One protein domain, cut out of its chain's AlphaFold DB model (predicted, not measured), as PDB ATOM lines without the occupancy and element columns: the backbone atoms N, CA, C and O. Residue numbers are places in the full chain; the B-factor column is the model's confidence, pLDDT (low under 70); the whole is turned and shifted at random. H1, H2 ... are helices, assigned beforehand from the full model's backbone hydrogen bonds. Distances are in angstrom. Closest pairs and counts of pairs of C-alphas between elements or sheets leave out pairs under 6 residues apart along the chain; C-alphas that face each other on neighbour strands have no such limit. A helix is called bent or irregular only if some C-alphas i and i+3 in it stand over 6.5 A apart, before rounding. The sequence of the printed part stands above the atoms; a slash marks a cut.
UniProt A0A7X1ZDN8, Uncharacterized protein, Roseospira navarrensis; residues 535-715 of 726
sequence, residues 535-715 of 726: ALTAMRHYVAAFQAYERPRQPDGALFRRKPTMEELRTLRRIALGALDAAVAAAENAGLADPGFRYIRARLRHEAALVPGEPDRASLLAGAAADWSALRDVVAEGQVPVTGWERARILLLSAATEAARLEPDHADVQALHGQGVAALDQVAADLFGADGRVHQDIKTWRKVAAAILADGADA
ATOM      1  N   ALA A 535     225.522 141.068 105.679       93.19
ATOM      2  CA  ALA A 535     224.490 140.492 106.542       93.19
ATOM      3  C   ALA A 535     224.756 139.004 106.827       93.19
ATOM      4  O   ALA A 535     224.675 138.567 107.974       93.19
ATOM      5  N   LEU A 536     225.163 138.237 105.810       94.00
ATOM      6  CA  LEU A 536     225.542 136.833 105.989       94.00
ATOM      7  C   LEU A 536     226.766 136.682 106.907       94.00
ATOM      8  O   LEU A 536     226.812 135.786 107.748       94.00
ATOM      9  N   THR A 537     227.742 137.583 106.785       95.62
ATOM     10  CA  THR A 537     228.914 137.632 107.673       95.62
ATOM     11  C   THR A 537     228.506 137.913 109.120       95.62
ATOM     12  O   THR A 537     228.984 137.236 110.030       95.62
ATOM     13  N   ALA A 538     227.571 138.841 109.339       95.06
ATOM     14  CA  ALA A 538     227.028 139.117 110.665       95.06
ATOM     15  C   ALA A 538     226.349 137.881 111.285       95.06
ATOM     16  O   ALA A 538     226.641 137.525 112.426       95.06
ATOM     17  N   MET A 539     225.520 137.166 110.514       93.38
ATOM     18  CA  MET A 539     224.871 135.925 110.964       93.38
ATOM     19  C   MET A 539     225.887 134.824 111.301       93.38
ATOM     20  O   MET A 539     225.734 134.154 112.318       93.38
ATOM     21  N   ARG A 540     226.955 134.659 110.506       94.00
ATOM     22  CA  ARG A 540     228.026 133.687 110.798       94.00
ATOM     23  C   ARG A 540     228.706 133.979 112.130       94.00
ATOM     24  O   ARG A 540     228.902 133.070 112.931       94.00
ATOM     25  N   HIS A 541     229.044 135.242 112.382       95.19
ATOM     26  CA  HIS A 541     229.627 135.659 113.654       95.19
ATOM     27  C   HIS A 541     228.660 135.458 114.824       95.19
ATOM     28  O   HIS A 541     229.074 135.009 115.891       95.19
ATOM     29  N   TYR A 542     227.367 135.697 114.612       92.88
ATOM     30  CA  TYR A 542     226.343 135.400 115.607       92.88
ATOM     31  C   TYR A 542     226.264 133.899 115.934       92.88
ATOM     32  O   TYR A 542     226.276 133.525 117.106       92.88
ATOM     33  N   VAL A 543     226.251 133.022 114.924       90.94
ATOM     34  CA  VAL A 543     226.268 131.562 115.135       90.94
ATOM     35  C   VAL A 543     227.552 131.119 115.831       90.94
ATOM     36  O   VAL A 543     227.495 130.280 116.726       90.94
ATOM     37  N   ALA A 544     228.699 131.707 115.488       90.94
ATOM     38  CA  ALA A 544     229.951 131.436 116.185       90.94
ATOM     39  C   ALA A 544     229.874 131.837 117.670       90.94
ATOM     40  O   ALA A 544     230.341 131.090 118.531       90.94
ATOM     41  N   ALA A 545     229.238 132.969 117.990       91.88
ATOM     42  CA  ALA A 545     228.995 133.372 119.373       91.88
ATOM     43  C   ALA A 545     228.063 132.404 120.107       91.88
ATOM     44  O   ALA A 545     228.345 132.021 121.241       91.88
ATOM     45  N   PHE A 546     226.990 131.968 119.444       88.06
ATOM     46  CA  PHE A 546     226.054 130.980 119.971       88.06
ATOM     47  C   PHE A 546     226.761 129.648 120.260       88.06
ATOM     48  O   PHE A 546     226.662 129.116 121.365       88.06
ATOM     49  N   GLN A 547     227.552 129.143 119.311       83.50
ATOM     50  CA  GLN A 547     228.367 127.946 119.510       83.50
ATOM     51  C   GLN A 547     229.358 128.133 120.661       83.50
ATOM     52  O   GLN A 547     229.485 127.248 121.495       83.50
ATOM     53  N   ALA A 548     230.035 129.275 120.770       85.50
ATOM     54  CA  ALA A 548     230.976 129.511 121.862       85.50
ATOM     55  C   ALA A 548     230.290 129.577 123.238       85.50
ATOM     56  O   ALA A 548     230.826 129.045 124.210       85.50
ATOM     57  N   TYR A 549     229.121 130.218 123.330       84.50
ATOM     58  CA  TYR A 549     228.433 130.433 124.598       84.50
ATOM     59  C   TYR A 549     227.615 129.217 125.046       84.50
ATOM     60  O   TYR A 549     227.875 128.699 126.133       84.50
ATOM     61  N   GLU A 550     226.661 128.750 124.234       75.38
ATOM     62  CA  GLU A 550     225.730 127.670 124.607       75.38
ATOM     63  C   GLU A 550     226.311 126.276 124.362       75.38
ATOM     64  O   GLU A 550     225.971 125.324 125.058       75.38
ATOM     65  N   ARG A 551     227.173 126.123 123.350       66.31
ATOM     66  CA  ARG A 551     227.584 124.803 122.840       66.31
ATOM     67  C   ARG A 551     229.082 124.722 122.586       66.31
ATOM     68  O   ARG A 551     229.470 124.426 121.452       66.31
ATOM     69  N   PRO A 552     229.924 125.014 123.594       59.97
ATOM     70  CA  PRO A 552     231.349 125.196 123.385       59.97
ATOM     71  C   PRO A 552     231.947 123.965 122.713       59.97
ATOM     72  O   PRO A 552     232.104 122.903 123.315       59.97
ATOM     73  N   ARG A 553     232.242 124.107 121.421       55.91
ATOM     74  CA  ARG A 553     232.775 123.024 120.606       55.91
ATOM     75  C   ARG A 553     234.230 122.827 120.984       55.91
ATOM     76  O   ARG A 553     235.069 123.680 120.704       55.91
ATOM     77  N   GLN A 554     234.531 121.674 121.564       53.72
ATOM     78  CA  GLN A 554     235.860 121.100 121.431       53.72
ATOM     79  C   GLN A 554     235.791 119.992 120.378       53.72
ATOM     80  O   GLN A 554     234.846 119.202 120.416       53.72
ATOM     81  N   PRO A 555     236.738 119.930 119.426       43.44
ATOM     82  CA  PRO A 555     236.765 118.884 118.402       43.44
ATOM     83  C   PRO A 555     236.726 117.451 118.962       43.44
ATOM     84  O   PRO A 555     236.248 116.550 118.288       43.44
ATOM     85  N   ASP A 556     237.198 117.246 120.193       47.53
ATOM     86  CA  ASP A 556     237.190 115.964 120.914       47.53
ATOM     87  C   ASP A 556     235.963 115.774 121.836       47.53
ATOM     88  O   ASP A 556     235.784 114.722 122.459       47.53
ATOM     89  N   GLY A 557     235.115 116.799 121.935       51.88
ATOM     90  CA  GLY A 557     233.969 116.866 122.828       51.88
ATOM     91  C   GLY A 557     234.314 116.917 124.318       51.88
ATOM     92  O   GLY A 557     233.434 116.641 125.129       51.88
ATOM     93  N   ALA A 558     235.547 117.246 124.720       58.47
ATOM     94  CA  ALA A 558     235.965 117.122 126.118       58.47
ATOM     95  C   ALA A 558     235.198 118.043 127.090       58.47
ATOM     96  O   ALA A 558     234.916 117.618 128.210       58.47
ATOM     97  N   LEU A 559     234.745 119.233 126.677       56.81
ATOM     98  CA  LEU A 559     233.842 120.068 127.496       56.81
ATOM     99  C   LEU A 559     232.429 119.496 127.657       56.81
ATOM    100  O   LEU A 559     231.733 119.879 128.588       56.81
ATOM    101  N   PHE A 560     232.006 118.572 126.795       49.97
ATOM    102  CA  PHE A 560     230.756 117.832 127.001       49.97
ATOM    103  C   PHE A 560     230.945 116.659 127.962       49.97
ATOM    104  O   PHE A 560     229.970 116.080 128.430       49.97
ATOM    105  N   ARG A 561     232.202 116.297 128.249       52.84
ATOM    106  CA  ARG A 561     232.553 115.159 129.097       52.84
ATOM    107  C   ARG A 561     232.781 115.505 130.559       52.84
ATOM    108  O   ARG A 561     232.972 114.612 131.375       52.84
ATOM    109  N   ARG A 562     232.799 116.793 130.892       64.38
ATOM    110  CA  ARG A 562     232.986 117.283 132.254       64.38
ATOM    111  C   ARG A 562     232.441 118.691 132.386       64.38
ATOM    112  O   ARG A 562     232.363 119.426 131.407       64.38
ATOM    113  N   LYS A 563     232.194 119.116 133.621       62.59
ATOM    114  CA  LYS A 563     231.897 120.516 133.912       62.59
ATOM    115  C   LYS A 563     233.053 121.419 133.431       62.59
ATOM    116  O   LYS A 563     234.208 121.173 133.807       62.59
ATOM    117  N   PRO A 564     232.774 122.461 132.626       68.12
ATOM    118  CA  PRO A 564     233.763 123.486 132.325       68.12
ATOM    119  C   PRO A 564     234.209 124.181 133.616       68.12
ATOM    120  O   PRO A 564     233.394 124.485 134.490       68.12
ATOM    121  N   THR A 565     235.504 124.451 133.752       80.12
ATOM    122  CA  THR A 565     236.016 125.274 134.853       80.12
ATOM    123  C   THR A 565     235.525 126.716 134.702       80.12
ATOM    124  O   THR A 565     235.182 127.167 133.608       80.12
ATOM    125  N   MET A 566     235.528 127.491 135.789       79.19
ATOM    126  CA  MET A 566     235.167 128.913 135.712       79.19
ATOM    127  C   MET A 566     236.072 129.705 134.757       79.19
ATOM    128  O   MET A 566     235.608 130.641 134.112       79.19
ATOM    129  N   GLU A 567     237.347 129.328 134.637       85.12
ATOM    130  CA  GLU A 567     238.284 129.934 133.687       85.12
ATOM    131  C   GLU A 567     237.926 129.607 132.231       85.12
ATOM    132  O   GLU A 567     237.957 130.486 131.364       85.12
ATOM    133  N   GLU A 568     237.513 128.368 131.964       84.00
ATOM    134  CA  GLU A 568     237.010 127.965 130.650       84.00
ATOM    135  C   GLU A 568     235.722 128.710 130.308       84.00
ATOM    136  O   GLU A 568     235.635 129.284 129.228       84.00
ATOM    137  N   LEU A 569     234.764 128.804 131.238       83.12
ATOM    138  CA  LEU A 569     233.536 129.582 131.035       83.12
ATOM    139  C   LEU A 569     233.836 131.059 130.756       83.12
ATOM    140  O   LEU A 569     233.256 131.636 129.838       83.12
ATOM    141  N   ARG A 570     234.768 131.678 131.493       86.31
ATOM    142  CA  ARG A 570     235.229 133.052 131.210       86.31
ATOM    143  C   ARG A 570     235.850 133.161 129.818       86.31
ATOM    144  O   ARG A 570     235.600 134.125 129.102       86.31
ATOM    145  N   THR A 571     236.644 132.178 129.408       89.69
ATOM    146  CA  THR A 571     237.269 132.153 128.078       89.69
ATOM    147  C   THR A 571     236.236 132.012 126.965       89.69
ATOM    148  O   THR A 571     236.260 132.789 126.016       89.69
ATOM    149  N   LEU A 572     235.275 131.104 127.113       87.88
ATOM    150  CA  LEU A 572     234.172 130.916 126.174       87.88
ATOM    151  C   LEU A 572     233.289 132.161 126.063       87.88
ATOM    152  O   LEU A 572     232.970 132.583 124.955       87.88
ATOM    153  N   ARG A 573     232.968 132.812 127.191       90.62
ATOM    154  CA  ARG A 573     232.247 134.095 127.193       90.62
ATOM    155  C   ARG A 573     233.019 135.184 126.448       90.62
ATOM    156  O   ARG A 573     232.415 135.909 125.666       90.62
ATOM    157  N   ARG A 574     234.343 135.281 126.627       93.44
ATOM    158  CA  ARG A 574     235.179 136.233 125.869       93.44
ATOM    159  C   ARG A 574     235.164 135.949 124.366       93.44
ATOM    160  O   ARG A 574     235.043 136.888 123.586       93.44
ATOM    161  N   ILE A 575     235.240 134.679 123.960       93.75
ATOM    162  CA  ILE A 575     235.129 134.281 122.547       93.75
ATOM    163  C   ILE A 575     233.756 134.678 121.991       93.75
ATOM    164  O   ILE A 575     233.681 135.299 120.932       93.75
ATOM    165  N   ALA A 576     232.680 134.377 122.721       93.69
ATOM    166  CA  ALA A 576     231.323 134.731 122.322       93.69
ATOM    167  C   ALA A 576     231.123 136.253 122.211       93.69
ATOM    168  O   ALA A 576     230.547 136.719 121.232       93.69
ATOM    169  N   LEU A 577     231.653 137.039 123.154       96.19
ATOM    170  CA  LEU A 577     231.621 138.504 123.096       96.19
ATOM    171  C   LEU A 577     232.389 139.054 121.892       96.19
ATOM    172  O   LEU A 577     231.851 139.894 121.177       96.19
ATOM    173  N   GLY A 578     233.597 138.548 121.623       97.06
ATOM    174  CA  GLY A 578     234.373 138.959 120.450       97.06
ATOM    175  C   GLY A 578     233.661 138.635 119.132       97.06
ATOM    176  O   GLY A 578     233.661 139.443 118.204       97.06
ATOM    177  N   ALA A 579     232.990 137.483 119.062       96.19
ATOM    178  CA  ALA A 579     232.163 137.120 117.919       96.19
ATOM    179  C   ALA A 579     230.918 138.022 117.792       96.19
ATOM    180  O   ALA A 579     230.607 138.464 116.691       96.19
ATOM    181  N   LEU A 580     230.246 138.385 118.890       96.56
ATOM    182  CA  LEU A 580     229.128 139.341 118.859       96.56
ATOM    183  C   LEU A 580     229.570 140.757 118.473       96.56
ATOM    184  O   LEU A 580     228.836 141.449 117.773       96.56
ATOM    185  N   ASP A 581     230.767 141.185 118.877       97.12
ATOM    186  CA  ASP A 581     231.349 142.451 118.424       97.12
ATOM    187  C   ASP A 581     231.544 142.466 116.906       97.12
ATOM    188  O   ASP A 581     231.126 143.417 116.240       97.12
ATOM    189  N   ALA A 582     232.090 141.383 116.348       97.25
ATOM    190  CA  ALA A 582     232.215 141.219 114.904       97.25
ATOM    191  C   ALA A 582     230.845 141.147 114.203       97.25
ATOM    192  O   ALA A 582     230.679 141.728 113.131       97.25
ATOM    193  N   ALA A 583     229.852 140.486 114.811       95.81
ATOM    194  CA  ALA A 583     228.495 140.399 114.273       95.81
ATOM    195  C   ALA A 583     227.829 141.779 114.177       95.81
ATOM    196  O   ALA A 583     227.316 142.136 113.119       95.81
ATOM    197  N   VAL A 584     227.880 142.574 115.252       95.56
ATOM    198  CA  VAL A 584     227.304 143.926 115.279       95.56
ATOM    199  C   VAL A 584     228.007 144.840 114.274       95.56
ATOM    200  O   VAL A 584     227.330 145.494 113.486       95.56
ATOM    201  N   ALA A 585     229.342 144.829 114.227       96.00
ATOM    202  CA  ALA A 585     230.091 145.642 113.268       96.00
ATOM    203  C   ALA A 585     229.781 145.254 111.810       96.00
ATOM    204  O   ALA A 585     229.586 146.119 110.957       96.00
ATOM    205  N   ALA A 586     229.704 143.954 111.507       95.62
ATOM    206  CA  ALA A 586     229.337 143.476 110.177       95.62
ATOM    207  C   ALA A 586     227.899 143.867 109.800       95.62
ATOM    208  O   ALA A 586     227.659 144.251 108.656       95.62
ATOM    209  N   ALA A 587     226.961 143.810 110.751       93.12
ATOM    210  CA  ALA A 587     225.575 144.208 110.536       93.12
ATOM    211  C   ALA A 587     225.454 145.710 110.245       93.12
ATOM    212  O   ALA A 587     224.846 146.085 109.245       93.12
ATOM    213  N   GLU A 588     226.106 146.561 111.041       92.06
ATOM    214  CA  GLU A 588     226.146 148.015 110.832       92.06
ATOM    215  C   GLU A 588     226.733 148.378 109.464       92.06
ATOM    216  O   GLU A 588     226.122 149.130 108.705       92.06
ATOM    217  N   ASN A 589     227.872 147.780 109.105       94.38
ATOM    218  CA  ASN A 589     228.509 147.990 107.803       94.38
ATOM    219  C   ASN A 589     227.630 147.524 106.633       94.38
ATOM    220  O   ASN A 589     227.730 148.056 105.528       94.38
ATOM    221  N   ALA A 590     226.781 146.523 106.865       91.31
ATOM    222  CA  ALA A 590     225.837 146.005 105.884       91.31
ATOM    223  C   ALA A 590     224.509 146.778 105.841       91.31
ATOM    224  O   ALA A 590     223.655 146.435 105.022       91.31
ATOM    225  N   GLY A 591     224.304 147.763 106.724       87.69
ATOM    226  CA  GLY A 591     223.008 148.419 106.915       87.69
ATOM    227  C   GLY A 591     221.923 147.483 107.462       87.69
ATOM    228  O   GLY A 591     220.737 147.780 107.339       87.69
ATOM    229  N   LEU A 592     222.307 146.339 108.041       85.38
ATOM    230  CA  LEU A 592     221.390 145.410 108.685       85.38
ATOM    231  C   LEU A 592     221.071 145.936 110.083       85.38
ATOM    232  O   LEU A 592     221.854 145.795 111.023       85.38
ATOM    233  N   ALA A 593     219.897 146.533 110.218       74.31
ATOM    234  CA  ALA A 593     219.433 147.104 111.468       74.31
ATOM    235  C   ALA A 593     218.754 146.031 112.349       74.31
ATOM    236  O   ALA A 593     217.592 146.153 112.724       74.31
ATOM    237  N   ASP A 594     219.478 144.945 112.644       84.62
ATOM    238  CA  ASP A 594     218.989 143.854 113.493       84.62
ATOM    239  C   ASP A 594     219.238 144.179 114.980       84.62
ATOM    240  O   ASP A 594     220.392 144.181 115.434       84.62
ATOM    241  N   PRO A 595     218.181 144.437 115.777       87.81
ATOM    242  CA  PRO A 595     218.333 144.774 117.189       87.81
ATOM    243  C   PRO A 595     218.822 143.572 118.010       87.81
ATOM    244  O   PRO A 595     219.371 143.729 119.103       87.81
ATOM    245  N   GLY A 596     218.652 142.362 117.488       89.19
ATOM    246  CA  GLY A 596     218.949 141.133 118.183       89.19
ATOM    247  C   GLY A 596     220.437 140.924 118.471       89.19
ATOM    248  O   GLY A 596     220.783 140.489 119.569       89.19
ATOM    249  N   PHE A 597     221.344 141.293 117.559       93.00
ATOM    250  CA  PHE A 597     222.786 141.128 117.800       93.00
ATOM    251  C   PHE A 597     223.269 141.985 118.974       93.00
ATOM    252  O   PHE A 597     223.982 141.499 119.854       93.00
ATOM    253  N   ARG A 598     222.825 143.248 119.027       93.81
ATOM    254  CA  ARG A 598     223.115 144.150 120.150       93.81
ATOM    255  C   ARG A 598     222.456 143.679 121.436       93.81
ATOM    256  O   ARG A 598     223.090 143.745 122.481       93.81
ATOM    257  N   TYR A 599     221.221 143.181 121.359       94.31
ATOM    258  CA  TYR A 599     220.501 142.663 122.521       94.31
ATOM    259  C   TYR A 599     221.295 141.540 123.198       94.31
ATOM    260  O   TYR A 599     221.594 141.623 124.390       94.31
ATOM    261  N   ILE A 600     221.710 140.526 122.434       93.94
ATOM    262  CA  ILE A 600     222.461 139.382 122.969       93.94
ATOM    263  C   ILE A 600     223.839 139.814 123.476       93.94
ATOM    264  O   ILE A 600     224.270 139.375 124.543       93.94
ATOM    265  N   ARG A 601     224.509 140.745 122.783       96.31
ATOM    266  CA  ARG A 601     225.776 141.322 123.248       96.31
ATOM    267  C   ARG A 601     225.634 142.047 124.584       96.31
ATOM    268  O   ARG A 601     226.438 141.810 125.486       96.31
ATOM    269  N   ALA A 602     224.615 142.889 124.733       96.50
ATOM    270  CA  ALA A 602     224.353 143.625 125.964       96.50
ATOM    271  C   ALA A 602     224.078 142.677 127.136       96.50
ATOM    272  O   ALA A 602     224.635 142.847 128.222       96.50
ATOM    273  N   ARG A 603     223.277 141.633 126.895       95.12
ATOM    274  CA  ARG A 603     222.974 140.584 127.877       95.12
ATOM    275  C   ARG A 603     224.221 139.833 128.315       95.12
ATOM    276  O   ARG A 603     224.454 139.695 129.512       95.12
ATOM    277  N   LEU A 604     225.049 139.418 127.361       94.81
ATOM    278  CA  LEU A 604     226.263 138.670 127.661       94.81
ATOM    279  C   LEU A 604     227.300 139.521 128.404       94.81
ATOM    280  O   LEU A 604     227.965 139.025 129.310       94.81
ATOM    281  N   ARG A 605     227.416 140.813 128.066       97.19
ATOM    282  CA  ARG A 605     228.257 141.768 128.806       97.19
ATOM    283  C   ARG A 605     227.774 141.946 130.241       97.19
ATOM    284  O   ARG A 605     228.593 141.902 131.155       97.19
ATOM    285  N   HIS A 606     226.465 142.112 130.434       96.25
ATOM    286  CA  HIS A 606     225.861 142.211 131.759       96.25
ATOM    287  C   HIS A 606     226.162 140.959 132.594       96.25
ATOM    288  O   HIS A 606     226.730 141.072 133.675       96.25
ATOM    289  N   GLU A 607     225.862 139.764 132.078       93.06
ATOM    290  CA  GLU A 607     226.118 138.505 132.789       93.06
ATOM    291  C   GLU A 607     227.608 138.320 133.114       93.06
ATOM    292  O   GLU A 607     227.957 137.959 134.238       93.06
ATOM    293  N   ALA A 608     228.502 138.604 132.158       93.00
ATOM    294  CA  ALA A 608     229.943 138.514 132.373       93.00
ATOM    295  C   ALA A 608     230.410 139.448 133.500       93.00
ATOM    296  O   ALA A 608     231.209 139.036 134.337       93.00
ATOM    297  N   ALA A 609     229.865 140.665 133.577       95.12
ATOM    298  CA  ALA A 609     230.209 141.634 134.615       95.12
ATOM    299  C   ALA A 609     229.775 141.218 136.031       95.12
ATOM    300  O   ALA A 609     230.352 141.674 137.024       95.12
ATOM    301  N   LEU A 610     228.749 140.371 136.135       92.38
ATOM    302  CA  LEU A 610     228.254 139.856 137.411       92.38
ATOM    303  C   LEU A 610     229.011 138.611 137.893       92.38
ATOM    304  O   LEU A 610     228.787 138.159 139.014       92.38
ATOM    305  N   VAL A 611     229.951 138.074 137.105       89.75
ATOM    306  CA  VAL A 611     230.815 136.979 137.559       89.75
ATOM    307  C   VAL A 611     231.682 137.462 138.736       89.75
ATOM    308  O   VAL A 611     232.378 138.473 138.616       89.75
ATOM    309  N   PRO A 612     231.713 136.741 139.877       88.62
ATOM    310  CA  PRO A 612     232.540 137.131 141.013       88.62
ATOM    311  C   PRO A 612     234.021 137.281 140.640       88.62
ATOM    312  O   PRO A 612     234.624 136.390 140.027       88.62
ATOM    313  N   GLY A 613     234.605 138.415 141.035       89.19
ATOM    314  CA  GLY A 613     236.008 138.746 140.780       89.19
ATOM    315  C   GLY A 613     236.329 139.129 139.333       89.19
ATOM    316  O   GLY A 613     237.497 139.063 138.962       89.19
ATOM    317  N   GLU A 614     235.333 139.488 138.518       92.75
ATOM    318  CA  GLU A 614     235.552 139.968 137.149       92.75
ATOM    319  C   GLU A 614     236.299 141.322 137.145       92.75
ATOM    320  O   GLU A 614     235.729 142.325 137.591       92.75
ATOM    321  N   PRO A 615     237.560 141.390 136.659       92.25
ATOM    322  CA  PRO A 615     238.348 142.627 136.667       92.25
ATOM    323  C   PRO A 615     237.755 143.718 135.769       92.25
ATOM    324  O   PRO A 615     237.894 144.902 136.078       92.25
ATOM    325  N   ASP A 616     237.043 143.334 134.705       94.81
ATOM    326  CA  ASP A 616     236.503 144.264 133.711       94.81
ATOM    327  C   ASP A 616     235.037 144.649 133.975       94.81
ATOM    328  O   ASP A 616     234.380 145.217 133.100       94.81
ATOM    329  N   ARG A 617     234.502 144.389 135.183       95.25
ATOM    330  CA  ARG A 617     233.083 144.618 135.534       95.25
ATOM    331  C   ARG A 617     232.558 145.984 135.083       95.25
ATOM    332  O   ARG A 617     231.522 146.055 134.426       95.25
ATOM    333  N   ALA A 618     233.263 147.066 135.419       96.12
ATOM    334  CA  ALA A 618     232.828 148.423 135.081       96.12
ATOM    335  C   ALA A 618     232.795 148.665 133.560       96.12
ATOM    336  O   ALA A 618     231.844 149.254 133.052       96.12
ATOM    337  N   SER A 619     233.802 148.167 132.835       97.25
ATOM    338  CA  SER A 619     233.887 148.256 131.372       97.25
ATOM    339  C   SER A 619     232.764 147.460 130.697       97.25
ATOM    340  O   SER A 619     232.078 147.970 129.810       97.25
ATOM    341  N   LEU A 620     232.512 146.237 131.168       96.94
ATOM    342  CA  LEU A 620     231.457 145.365 130.654       96.94
ATOM    343  C   LEU A 620     230.060 145.965 130.871       96.94
ATOM    344  O   LEU A 620     229.276 146.026 129.923       96.94
ATOM    345  N   LEU A 621     229.761 146.474 132.071       97.31
ATOM    346  CA  LEU A 621     228.491 147.159 132.342       97.31
ATOM    347  C   LEU A 621     228.349 148.456 131.536       97.31
ATOM    348  O   LEU A 621     227.257 148.760 131.056       97.31
ATOM    349  N   ALA A 622     229.438 149.206 131.344       97.62
ATOM    350  CA  ALA A 622     229.433 150.390 130.490       97.62
ATOM    351  C   ALA A 622     229.117 150.041 129.029       97.62
ATOM    352  O   ALA A 622     228.269 150.688 128.412       97.62
ATOM    353  N   GLY A 623     229.730 148.978 128.501       97.69
ATOM    354  CA  GLY A 623     229.443 148.460 127.167       97.69
ATOM    355  C   GLY A 623     228.008 147.948 127.020       97.69
ATOM    356  O   GLY A 623     227.359 148.236 126.017       97.69
ATOM    357  N   ALA A 624     227.480 147.242 128.027       97.50
ATOM    358  CA  ALA A 624     226.090 146.785 128.038       97.50
ATOM    359  C   ALA A 624     225.100 147.962 128.022       97.50
ATOM    360  O   ALA A 624     224.150 147.965 127.247       97.50
ATOM    361  N   ALA A 625     225.339 148.988 128.841       97.69
ATOM    362  CA  ALA A 625     224.508 150.188 128.881       97.69
ATOM    363  C   ALA A 625     224.543 150.979 127.565       97.69
ATOM    364  O   ALA A 625     223.510 151.483 127.127       97.69
ATOM    365  N   ALA A 626     225.709 151.060 126.914       97.56
ATOM    366  CA  ALA A 626     225.841 151.692 125.604       97.56
ATOM    367  C   ALA A 626     225.022 150.954 124.534       97.56
ATOM    368  O   ALA A 626     224.316 151.593 123.754       97.56
ATOM    369  N   ASP A 627     225.049 149.617 124.536       96.88
ATOM    370  CA  ASP A 627     224.208 148.810 123.648       96.88
ATOM    371  C   ASP A 627     222.717 149.015 123.916       96.88
ATOM    372  O   ASP A 627     221.936 149.173 122.976       96.88
ATOM    373  N   TRP A 628     222.321 149.065 125.189       96.81
ATOM    374  CA  TRP A 628     220.942 149.350 125.565       96.81
ATOM    375  C   TRP A 628     220.492 150.746 125.146       96.81
ATOM    376  O   TRP A 628     219.374 150.889 124.660       96.81
ATOM    377  N   SER A 629     221.346 151.762 125.289       96.50
ATOM    378  CA  SER A 629     221.042 153.114 124.810       96.50
ATOM    379  C   SER A 629     220.831 153.125 123.304       96.50
ATOM    380  O   SER A 629     219.770 153.541 122.859       96.50
ATOM    381  N   ALA A 630     221.768 152.556 122.540       94.25
ATOM    382  CA  ALA A 630     221.650 152.478 121.088       94.25
ATOM    383  C   ALA A 630     220.363 151.758 120.655       94.25
ATOM    384  O   ALA A 630     219.688 152.192 119.726       94.25
ATOM    385  N   LEU A 631     219.984 150.679 121.349       93.81
ATOM    386  CA  LEU A 631     218.718 149.994 121.099       93.81
ATOM    387  C   LEU A 631     217.508 150.882 121.399       93.81
ATOM    388  O   LEU A 631     216.582 150.915 120.598       93.81
ATOM    389  N   ARG A 632     217.495 151.614 122.518       94.75
ATOM    390  CA  ARG A 632     216.392 152.533 122.846       94.75
ATOM    391  C   ARG A 632     216.274 153.673 121.839       94.75
ATOM    392  O   ARG A 632     215.153 153.984 121.454       94.75
ATOM    393  N   ASP A 633     217.390 154.241 121.395       92.50
ATOM    394  CA  ASP A 633     217.419 155.354 120.440       92.50
ATOM    395  C   ASP A 633     216.815 154.920 119.101       92.50
ATOM    396  O   ASP A 633     215.841 155.500 118.620       92.50
ATOM    397  N   VAL A 634     217.280 153.786 118.575       85.50
ATOM    398  CA  VAL A 634     216.757 153.184 117.343       85.50
ATOM    399  C   VAL A 634     215.254 152.858 117.452       85.50
ATOM    400  O   VAL A 634     214.500 153.006 116.486       85.50
ATOM    401  N   VAL A 635     214.803 152.437 118.636       86.19
ATOM    402  CA  VAL A 635     213.401 152.102 118.938       86.19
ATOM    403  C   VAL A 635     212.512 153.339 119.132       86.19
ATOM    404  O   VAL A 635     211.305 153.276 118.864       86.19
ATOM    405  N   ALA A 636     213.068 154.449 119.618       87.69
ATOM    406  CA  ALA A 636     212.374 155.721 119.816       87.69
ATOM    407  C   ALA A 636     212.236 156.501 118.504       87.69
ATOM    408  O   ALA A 636     211.181 157.073 118.236       87.69
ATOM    409  N   GLU A 637     213.266 156.466 117.663       83.75
ATOM    410  CA  GLU A 637     213.281 157.117 116.351       83.75
ATOM    411  C   GLU A 637     212.474 156.348 115.291       83.75
ATOM    412  O   GLU A 637     212.278 156.840 114.181       83.75
ATOM    413  N   GLY A 638     212.004 155.137 115.617       80.25
ATOM    414  CA  GLY A 638     211.264 154.280 114.688       80.25
ATOM    415  C   GLY A 638     212.116 153.769 113.525       80.25
ATOM    416  O   GLY A 638     211.565 153.311 112.528       80.25
ATOM    417  N   GLN A 639     213.446 153.844 113.642       79.25
ATOM    418  CA  GLN A 639     214.379 153.397 112.606       79.25
ATOM    419  C   GLN A 639     214.353 151.877 112.435       79.25
ATOM    420  O   GLN A 639     214.475 151.382 111.317       79.25
ATOM    421  N   VAL A 640     214.179 151.142 113.541       79.12
ATOM    422  CA  VAL A 640     213.987 149.690 113.515       79.12
ATOM    423  C   VAL A 640     212.668 149.341 114.183       79.12
ATOM    424  O   VAL A 640     212.486 149.609 115.376       79.12
ATOM    425  N   PRO A 641     211.748 148.702 113.454       82.88
ATOM    426  CA  PRO A 641     210.515 148.225 114.042       82.88
ATOM    427  C   PRO A 641     210.829 147.111 115.044       82.88
ATOM    428  O   PRO A 641     211.407 146.084 114.694       82.88
ATOM    429  N   VAL A 642     210.439 147.318 116.301       88.81
ATOM    430  CA  VAL A 642     210.478 146.318 117.378       88.81
ATOM    431  C   VAL A 642     209.071 146.064 117.894       88.81
ATOM    432  O   VAL A 642     208.231 146.967 117.884       88.81
ATOM    433  N   THR A 643     208.798 144.855 118.383       89.56
ATOM    434  CA  THR A 643     207.494 144.578 119.009       89.56
ATOM    435  C   THR A 643     207.381 145.263 120.367       89.56
ATOM    436  O   THR A 643     208.383 145.603 121.002       89.56
ATOM    437  N   GLY A 644     206.151 145.401 120.874       92.56
ATOM    438  CA  GLY A 644     205.930 145.815 122.263       92.56
ATOM    439  C   GLY A 644     206.679 144.924 123.266       92.56
ATOM    440  O   GLY A 644     207.221 145.423 124.248       92.56
ATOM    441  N   TRP A 645     206.795 143.622 122.976       92.62
ATOM    442  CA  TRP A 645     207.519 142.657 123.808       92.62
ATOM    443  C   TRP A 645     209.035 142.894 123.825       92.62
ATOM    444  O   TRP A 645     209.663 142.890 124.883       92.62
ATOM    445  N   GLU A 646     209.645 143.131 122.662       92.31
ATOM    446  CA  GLU A 646     211.054 143.529 122.560       92.31
ATOM    447  C   GLU A 646     211.310 144.854 123.285       92.31
ATOM    448  O   GLU A 646     212.232 144.937 124.094       92.31
ATOM    449  N   ARG A 647     210.443 145.854 123.080       94.56
ATOM    450  CA  ARG A 647     210.526 147.158 123.750       94.56
ATOM    451  C   ARG A 647     210.488 147.023 125.274       94.56
ATOM    452  O   ARG A 647     211.351 147.584 125.944       94.56
ATOM    453  N   ALA A 648     209.533 146.265 125.815       95.69
ATOM    454  CA  ALA A 648     209.399 146.058 127.257       95.69
ATOM    455  C   ALA A 648     210.685 145.487 127.874       95.69
ATOM    456  O   ALA A 648     211.150 145.959 128.909       95.69
ATOM    457  N   ARG A 649     211.310 144.517 127.204       94.88
ATOM    458  CA  ARG A 649     212.524 143.871 127.713       94.88
ATOM    459  C   ARG A 649     213.762 144.717 127.545       94.88
ATOM    460  O   ARG A 649     214.545 144.774 128.481       94.88
ATOM    461  N   ILE A 650     213.915 145.422 126.422       95.75
ATOM    462  CA  ILE A 650     214.990 146.410 126.260       95.75
ATOM    463  C   ILE A 650     214.949 147.401 127.430       95.75
ATOM    464  O   ILE A 650     215.984 147.655 128.036       95.75
ATOM    465  N   LEU A 651     213.769 147.903 127.805       97.19
ATOM    466  CA  LEU A 651     213.604 148.836 128.926       97.19
ATOM    467  C   LEU A 651     213.927 148.203 130.289       97.19
ATOM    468  O   LEU A 651     214.734 148.754 131.034       97.19
ATOM    469  N   LEU A 652     213.360 147.034 130.604       97.31
ATOM    470  CA  LEU A 652     213.615 146.357 131.883       97.31
ATOM    471  C   LEU A 652     215.083 145.932 132.032       97.31
ATOM    472  O   LEU A 652     215.675 146.098 133.091       97.31
ATOM    473  N   LEU A 653     215.704 145.432 130.967       96.94
ATOM    474  CA  LEU A 653     217.112 145.036 130.977       96.94
ATOM    475  C   LEU A 653     218.056 146.239 130.995       96.94
ATOM    476  O   LEU A 653     219.122 146.161 131.604       96.94
ATOM    477  N   SER A 654     217.650 147.363 130.396       97.62
ATOM    478  CA  SER A 654     218.332 148.644 130.595       97.62
ATOM    479  C   SER A 654     218.324 149.026 132.073       97.62
ATOM    480  O   SER A 654     219.378 149.328 132.621       97.62
ATOM    481  N   ALA A 655     217.155 148.961 132.723       97.81
ATOM    482  CA  ALA A 655     217.015 149.269 134.144       97.81
ATOM    483  C   ALA A 655     217.871 148.336 135.013       97.81
ATOM    484  O   ALA A 655     218.551 148.816 135.911       97.81
ATOM    485  N   ALA A 656     217.908 147.035 134.708       97.25
ATOM    486  CA  ALA A 656     218.763 146.073 135.406       97.25
ATOM    487  C   ALA A 656     220.260 146.400 135.264       97.25
ATOM    488  O   ALA A 656     221.001 146.368 136.241       97.25
ATOM    489  N   THR A 657     220.723 146.737 134.054       97.69
ATOM    490  CA  THR A 657     222.122 147.141 133.838       97.69
ATOM    491  C   THR A 657     222.457 148.440 134.566       97.69
ATOM    492  O   THR A 657     223.528 148.523 135.163       97.69
ATOM    493  N   GLU A 658     221.572 149.437 134.546       97.75
ATOM    494  CA  GLU A 658     221.804 150.686 135.277       97.75
ATOM    495  C   GLU A 658     221.754 150.476 136.794       97.75
ATOM    496  O   GLU A 658     222.619 150.989 137.490       97.75
ATOM    497  N   ALA A 659     220.852 149.638 137.312       96.62
ATOM    498  CA  ALA A 659     220.815 149.263 138.729       96.62
ATOM    499  C   ALA A 659     222.065 148.480 139.176       96.62
ATOM    500  O   ALA A 659     222.411 148.486 140.350       96.62
ATOM    501  N   ALA A 660     222.761 147.811 138.251       95.62
ATOM    502  CA  ALA A 660     224.045 147.169 138.530       95.62
ATOM    503  C   ALA A 660     225.242 148.140 138.492       95.62
ATOM    504  O   ALA A 660     226.319 147.808 138.999       95.62
ATOM    505  N   ARG A 661     225.079 149.309 137.855       96.62
ATOM    506  CA  ARG A 661     226.090 150.378 137.743       96.62
ATOM    507  C   ARG A 661     225.933 151.472 138.796       96.62
ATOM    508  O   ARG A 661     226.928 152.077 139.186       96.62
ATOM    509  N   LEU A 662     224.689 151.766 139.146       94.44
ATOM    510  CA  LEU A 662     224.223 152.852 139.999       94.44
ATOM    511  C   LEU A 662     223.446 152.258 141.183       94.44
ATOM    512  O   LEU A 662     223.433 151.047 141.379       94.44
ATOM    513  N   GLU A 663     222.780 153.109 141.957       88.88
ATOM    514  CA  GLU A 663     221.848 152.674 142.999       88.88
ATOM    515  C   GLU A 663     220.438 152.426 142.414       88.88
ATOM    516  O   GLU A 663     220.023 153.142 141.493       88.88
ATOM    517  N   PRO A 664     219.660 151.452 142.930       91.31
ATOM    518  CA  PRO A 664     218.308 151.160 142.431       91.31
ATOM    519  C   PRO A 664     217.314 152.333 142.512       91.31
ATOM    520  O   PRO A 664     216.333 152.368 141.768       91.31
ATOM    521  N   ASP A 665     217.543 153.299 143.404       92.56
ATOM    522  CA  ASP A 665     216.724 154.505 143.578       92.56
ATOM    523  C   ASP A 665     217.089 155.642 142.606       92.56
ATOM    524  O   ASP A 665     216.412 156.675 142.574       92.56
ATOM    525  N   HIS A 666     218.117 155.453 141.771       97.31
ATOM    526  CA  HIS A 666     218.522 156.433 140.774       97.31
ATOM    527  C   HIS A 666     217.374 156.739 139.797       97.31
ATOM    528  O   HIS A 666     216.685 155.839 139.308       97.31
ATOM    529  N   ALA A 667     217.186 158.021 139.463       96.94
ATOM    530  CA  ALA A 667     216.052 158.484 138.657       96.94
ATOM    531  C   ALA A 667     215.952 157.770 137.295       96.94
ATOM    532  O   ALA A 667     214.856 157.396 136.877       96.94
ATOM    533  N   ASP A 668     217.089 157.520 136.641       95.62
ATOM    534  CA  ASP A 668     217.128 156.806 135.357       95.62
ATOM    535  C   ASP A 668     216.696 155.338 135.489       95.62
ATOM    536  O   ASP A 668     215.978 154.832 134.625       95.62
ATOM    537  N   VAL A 669     217.066 154.664 136.588       97.31
ATOM    538  CA  VAL A 669     216.648 153.279 136.869       97.31
ATOM    539  C   VAL A 669     215.133 153.231 137.042       97.31
ATOM    540  O   VAL A 669     214.464 152.432 136.385       97.31
ATOM    541  N   GLN A 670     214.580 154.133 137.858       97.88
ATOM    542  CA  GLN A 670     213.138 154.238 138.106       97.88
ATOM    543  C   GLN A 670     212.355 154.564 136.827       97.88
ATOM    544  O   GLN A 670     211.307 153.970 136.565       97.88
ATOM    545  N   ALA A 671     212.871 155.474 135.996       97.56
ATOM    546  CA  ALA A 671     212.239 155.851 134.737       97.56
ATOM    547  C   ALA A 671     212.211 154.687 133.732       97.56
ATOM    548  O   ALA A 671     211.154 154.392 133.168       97.56
ATOM    549  N   LEU A 672     213.346 154.010 133.522       97.94
ATOM    550  CA  LEU A 672     213.444 152.852 132.625       97.94
ATOM    551  C   LEU A 672     212.573 151.691 133.112       97.94
ATOM    552  O   LEU A 672     211.857 151.079 132.317       97.94
ATOM    553  N   HIS A 673     212.597 151.417 134.419       98.06
ATOM    554  CA  HIS A 673     211.771 150.392 135.050       98.06
ATOM    555  C   HIS A 673     210.279 150.665 134.850       98.06
ATOM    556  O   HIS A 673     209.574 149.809 134.315       98.06
ATOM    557  N   GLY A 674     209.812 151.870 135.192       98.00
ATOM    558  CA  GLY A 674     208.405 152.249 135.064       98.00
ATOM    559  C   GLY A 674     207.899 152.160 133.623       98.00
ATOM    560  O   GLY A 674     206.816 151.626 133.378       98.00
ATOM    561  N   GLN A 675     208.707 152.600 132.651       97.75
ATOM    562  CA  GLN A 675     208.392 152.441 131.226       97.75
ATOM    563  C   GLN A 675     208.355 150.967 130.803       97.75
ATOM    564  O   GLN A 675     207.472 150.566 130.045       97.75
ATOM    565  N   GLY A 676     209.293 150.153 131.293       97.38
ATOM    566  CA  GLY A 676     209.353 148.721 131.009       97.38
ATOM    567  C   GLY A 676     208.142 147.957 131.543       97.38
ATOM    568  O   GLY A 676     207.569 147.147 130.815       97.38
ATOM    569  N   VAL A 677     207.702 148.255 132.770       97.81
ATOM    570  CA  VAL A 677     206.482 147.681 133.366       97.81
ATOM    571  C   VAL A 677     205.242 148.094 132.574       97.81
ATOM    572  O   VAL A 677     204.445 147.233 132.209       97.81
ATOM    573  N   ALA A 678     205.110 149.378 132.233       97.38
ATOM    574  CA  ALA A 678     203.984 149.857 131.433       97.38
ATOM    575  C   ALA A 678     203.927 149.177 130.052       97.38
ATOM    576  O   ALA A 678     202.864 148.736 129.619       97.38
ATOM    577  N   ALA A 679     205.073 149.029 129.379       96.44
ATOM    578  CA  ALA A 679     205.156 148.320 128.105       96.44
ATOM    579  C   ALA A 679     204.819 146.824 128.247       96.44
ATOM    580  O   ALA A 679     204.142 146.264 127.388       96.44
ATOM    581  N   LEU A 680     205.255 146.178 129.333       95.81
ATOM    582  CA  LEU A 680     204.939 144.780 129.629       95.81
ATOM    583  C   LEU A 680     203.432 144.566 129.841       95.81
ATOM    584  O   LEU A 680     202.865 143.602 129.324       95.81
ATOM    585  N   ASP A 681     202.779 145.468 130.571       95.00
ATOM    586  CA  ASP A 681     201.334 145.420 130.796       95.00
ATOM    587  C   ASP A 681     200.543 145.713 129.517       95.00
ATOM    588  O   ASP A 681     199.537 145.049 129.261       95.00
ATOM    589  N   GLN A 682     201.037 146.617 128.665       95.00
ATOM    590  CA  GLN A 682     200.454 146.853 127.344       95.00
ATOM    591  C   GLN A 682     200.528 145.598 126.466       95.00
ATOM    592  O   GLN A 682     199.528 145.215 125.871       95.00
ATOM    593  N   VAL A 683     201.667 144.894 126.440       93.50
ATOM    594  CA  VAL A 683     201.797 143.615 125.714       93.50
ATOM    595  C   VAL A 683     200.806 142.578 126.233       93.50
ATOM    596  O   VAL A 683     200.211 141.844 125.443       93.50
ATOM    597  N   ALA A 684     200.621 142.512 127.554       92.06
ATOM    598  CA  ALA A 684     199.647 141.617 128.158       92.06
ATOM    599  C   ALA A 684     198.222 141.919 127.669       92.06
ATOM    600  O   ALA A 684     197.507 141.000 127.278       92.06
ATOM    601  N   ALA A 685     197.843 143.199 127.646       91.75
ATOM    602  CA  ALA A 685     196.539 143.640 127.171       91.75
ATOM    603  C   ALA A 685     196.353 143.407 125.661       91.75
ATOM    604  O   ALA A 685     195.325 142.867 125.257       91.75
ATOM    605  N   ASP A 686     197.347 143.757 124.842       91.38
ATOM    606  CA  ASP A 686     197.266 143.699 123.376       91.38
ATOM    607  C   ASP A 686     197.207 142.267 122.845       91.38
ATOM    608  O   ASP A 686     196.456 141.977 121.914       91.38
ATOM    609  N   LEU A 687     198.013 141.363 123.410       87.94
ATOM    610  CA  LEU A 687     198.130 139.994 122.900       87.94
ATOM    611  C   LEU A 687     197.167 139.017 123.570       87.94
ATOM    612  O   LEU A 687     196.772 138.035 122.943       87.94
ATOM    613  N   PHE A 688     196.819 139.256 124.836       86.81
ATOM    614  CA  PHE A 688     196.095 138.284 125.661       86.81
ATOM    615  C   PHE A 688     194.803 138.843 126.277       86.81
ATOM    616  O   PHE A 688     194.077 138.102 126.939       86.81
ATOM    617  N   GLY A 689     194.475 140.114 126.012       84.88
ATOM    618  CA  GLY A 689     193.268 140.780 126.495       84.88
ATOM    619  C   GLY A 689     193.339 141.202 127.968       84.88
ATOM    620  O   GLY A 689     194.122 140.679 128.758       84.88
ATOM    621  N   ALA A 690     192.481 142.152 128.358       73.44
ATOM    622  CA  ALA A 690     192.396 142.648 129.738       73.44
ATOM    623  C   ALA A 690     191.739 141.644 130.708       73.44
ATOM    624  O   ALA A 690     192.107 141.584 131.879       73.44
ATOM    625  N   ASP A 691     190.815 140.824 130.200       65.56
ATOM    626  CA  ASP A 691     190.063 139.822 130.971       65.56
ATOM    627  C   ASP A 691     190.685 138.408 130.884       65.56
ATOM    628  O   ASP A 691     190.127 137.433 131.392       65.56
ATOM    629  N   GLY A 692     191.825 138.276 130.193       62.12
ATOM    630  CA  GLY A 692     192.407 137.000 129.781       62.12
ATOM    631  C   GLY A 692     193.450 136.402 130.730       62.12
ATOM    632  O   GLY A 692     194.008 137.041 131.625       62.12
ATOM    633  N   ARG A 693     193.752 135.120 130.504       75.12
ATOM    634  CA  ARG A 693     194.853 134.405 131.161       75.12
ATOM    635  C   ARG A 693     196.166 134.776 130.478       75.12
ATOM    636  O   ARG A 693     196.515 134.200 129.458       75.12
ATOM    637  N   VAL A 694     196.885 135.744 131.045       82.50
ATOM    638  CA  VAL A 694     198.175 136.188 130.495       82.50
ATOM    639  C   VAL A 694     199.196 135.048 130.447       82.50
ATOM    640  O   VAL A 694     199.291 134.253 131.392       82.50
ATOM    641  N   HIS A 695     199.998 135.035 129.379       86.44
ATOM    642  CA  HIS A 695     201.112 134.104 129.188       86.44
ATOM    643  C   HIS A 695     202.016 134.074 130.430       86.44
ATOM    644  O   HIS A 695     202.338 135.111 131.022       86.44
ATOM    645  N   GLN A 696     202.453 132.890 130.850       83.50
ATOM    646  CA  GLN A 696     203.185 132.695 132.099       83.50
ATOM    647  C   GLN A 696     204.520 133.452 132.120       83.50
ATOM    648  O   GLN A 696     204.905 134.011 133.146       83.50
ATOM    649  N   ASP A 697     205.182 133.534 130.971       86.56
ATOM    650  CA  ASP A 697     206.374 134.356 130.753       86.56
ATOM    651  C   ASP A 697     206.174 135.847 131.112       86.56
ATOM    652  O   ASP A 697     207.036 136.432 131.762       86.56
ATOM    653  N   ILE A 698     205.003 136.453 130.859       90.75
ATOM    654  CA  ILE A 698     204.708 137.823 131.335       90.75
ATOM    655  C   ILE A 698     204.742 137.883 132.863       90.75
ATOM    656  O   ILE A 698     205.294 138.816 133.445       90.75
ATOM    657  N   LYS A 699     204.179 136.877 133.543       89.81
ATOM    658  CA  LYS A 699     204.207 136.814 135.013       89.81
ATOM    659  C   LYS A 699     205.638 136.649 135.527       89.81
ATOM    660  O   LYS A 699     205.973 137.231 136.557       89.81
ATOM    661  N   THR A 700     206.476 135.885 134.826       88.25
ATOM    662  CA  THR A 700     207.910 135.770 135.123       88.25
ATOM    663  C   THR A 700     208.595 137.126 134.997       88.25
ATOM    664  O   THR A 700     209.248 137.562 135.941       88.25
ATOM    665  N   TRP A 701     208.372 137.852 133.903       93.56
ATOM    666  CA  TRP A 701     208.963 139.173 133.700       93.56
ATOM    667  C   TRP A 701     208.451 140.239 134.675       93.56
ATOM    668  O   TRP A 701     209.225 141.100 135.078       93.56
ATOM    669  N   ARG A 702     207.207 140.145 135.161       95.06
ATOM    670  CA  ARG A 702     206.724 140.992 136.270       95.06
ATOM    671  C   ARG A 702     207.502 140.748 137.569       95.06
ATOM    672  O   ARG A 702     207.785 141.696 138.295       95.06
ATOM    673  N   LYS A 703     207.885 139.496 137.857       94.12
ATOM    674  CA  LYS A 703     208.748 139.176 139.011       94.12
ATOM    675  C   LYS A 703     210.163 139.712 138.820       94.12
ATOM    676  O   LYS A 703     210.705 140.281 139.757       94.12
ATOM    677  N   VAL A 704     210.722 139.577 137.616       94.38
ATOM    678  CA  VAL A 704     212.031 140.157 137.267       94.38
ATOM    679  C   VAL A 704     211.999 141.675 137.444       94.38
ATOM    680  O   VAL A 704     212.878 142.230 138.088       94.38
ATOM    681  N   ALA A 705     210.951 142.344 136.958       96.88
ATOM    682  CA  ALA A 705     210.775 143.778 137.148       96.88
ATOM    683  C   ALA A 705     210.762 144.160 138.636       96.88
ATOM    684  O   ALA A 705     211.435 145.108 139.026       96.88
ATOM    685  N   ALA A 706     210.047 143.419 139.486       96.50
ATOM    686  CA  ALA A 706     210.068 143.661 140.930       96.50
ATOM    687  C   ALA A 706     211.468 143.450 141.546       96.50
ATOM    688  O   ALA A 706     211.899 144.264 142.361       96.50
ATOM    689  N   ALA A 707     212.187 142.403 141.125       95.56
ATOM    690  CA  ALA A 707     213.530 142.083 141.609       95.56
ATOM    691  C   ALA A 707     214.571 143.154 141.243       95.56
ATOM    692  O   ALA A 707     215.431 143.455 142.058       95.56
ATOM    693  N   ILE A 708     214.466 143.795 140.071       96.31
ATOM    694  CA  ILE A 708     215.400 144.860 139.654       96.31
ATOM    695  C   ILE A 708     215.481 145.990 140.692       96.31
ATOM    696  O   ILE A 708     216.570 146.475 140.983       96.31
ATOM    697  N   LEU A 709     214.347 146.399 141.268       95.25
ATOM    698  CA  LEU A 709     214.331 147.461 142.279       95.25
ATOM    699  C   LEU A 709     214.682 146.957 143.681       95.25
ATOM    700  O   LEU A 709     215.235 147.715 144.472       95.25
ATOM    701  N   ALA A 710     214.326 145.711 143.998       95.81
ATOM    702  CA  ALA A 710     214.546 145.135 145.321       95.81
ATOM    703  C   ALA A 710     216.006 144.707 145.542       95.81
ATOM    704  O   ALA A 710     216.561 144.959 146.608       95.81
ATOM    705  N   ASP A 711     216.607 144.092 144.525       94.81
ATOM    706  CA  ASP A 711     217.890 143.391 144.618       94.81
ATOM    707  C   ASP A 711     219.015 144.125 143.861       94.81
ATOM    708  O   ASP A 711     220.190 143.793 144.006       94.81
ATOM    709  N   GLY A 712     218.684 145.134 143.043       93.50
ATOM    710  CA  GLY A 712     219.658 145.955 142.321       93.50
ATOM    711  C   GLY A 712     220.592 145.131 141.435       93.50
ATOM    712  O   GLY A 712     220.152 144.444 140.512       93.50
ATOM    713  N   ALA A 713     221.894 145.190 141.725       90.25
ATOM    714  CA  ALA A 713     222.926 144.442 141.007       90.25
ATOM    715  C   ALA A 713     222.795 142.911 141.121       90.25
ATOM    716  O   ALA A 713     223.344 142.202 140.279       90.25
ATOM    717  N   ASP A 714     222.089 142.421 142.144       89.62
ATOM    718  CA  ASP A 714     221.899 140.994 142.418       89.62
ATOM    719  C   ASP A 714     220.568 140.458 141.859       89.62
ATOM    720  O   ASP A 714     220.234 139.284 142.049       89.62
ATOM    721  N   ALA A 715     219.802 141.294 141.148       90.69
ATOM    722  CA  ALA A 715     218.536 140.896 140.547       90.69
ATOM    723  C   ALA A 715     218.724 139.710 139.589       90.69
ATOM    724  O   ALA A 715     219.437 139.784 138.584       90.69
TER     725      ALA A 715
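Overview. This is residues 535 to 715 of the 726 residues of an uncharacterized protein of Roseospira navarrensis (UniProt A0A7X1ZDN8). Seven helices stand side by side in an up-and-down bundle, each running against the one before it, and they step across the longest axis from the hairpin of H1 and H2 at one end to H6 and H7 at the other. H3 and H4 lie between, and H5, H6 and H7 make a triangle of helices at the far end. The printed part has 181 residues with seven named helices, H1 to H7 in order along the chain, and no named strand; its class is all helix. It is compact, with a radius of gyration of the C-alphas of 17.5 A and spans of 54 by 37 by 32 A.

Along the chain. H1 is residues 535 to 550, beginning at C-alpha 535 (224.490, 140.492, 106.542). H2, the longest, is residues 566 to 589 and measures 34.5 A from first to last C-alpha. H3 is residues 595 to 609. H4 is residues 617 to 636, 28.3 A long, and H5 is residues 644 to 661, 25.8 A long. H6 is residues 667 to 688, 31.2 A long, beginning at C-alpha 667 (216.052, 158.484, 138.657). H7 is residues 696 to 714 and ends at C-alpha 714 (221.899, 140.994, 142.418). H7 has a kink of 74 degrees near residue 708 and is irregular, with C-alphas 710 and 713 9.5 A apart.

Arrangement. In the bundle, H1 and H2 form a hairpin at a shallow tilt of 13 degrees; their closest C-alphas, Ala 545 and Ala 576, are 4.0 A apart. H2 touches H3, closest at the C-alphas of Leu 580 and Arg 601, 5.9 A. H3 and H4 touch at a shallow tilt of 23 degrees, opposite ways, with the C-alphas of Ala 602 and Ala 624 closest at 4.2 A. H5 is the hub, touching H3, H4, H6 and H7. H5 and H3 only just touch, with 3 pairs of C-alphas within 8 A, and H5 does so with residues 650 to 657 alone; the closest C-alphas, His 606 and Thr 657, are 6.5 A apart. H4 and H5 come closest at the C-alphas of Trp 628 and Ser 654, 5.7 A. H5 and H6 form a hairpin, with the C-alphas of Ala 648 and Gly 676 closest at 4.6 A. H5 and H7 run the same way, closest at the C-alphas of Ala 660 and Ala 713, 3.9 A. H7 touches H6 with residues 698 to 705 alone, closest at the C-alphas of Val 677 and Ala 705, 6.9 A. H1 and H7 are apart, for instance. In H1 to H6 every O i to N i+4 pair is within hydrogen-bond range; in H7, 12 of 15 are.

Size, cuts and confidence. The two C-alphas farthest apart, Asp 556 and Asp 691, are 53.8 A apart. The printed part has no cut. The link from H1 to H2, residues 551 to 565, is long. The mean pLDDT of the printed part is 89.2; residues 551 to 564 and 691 to 692 are under 70.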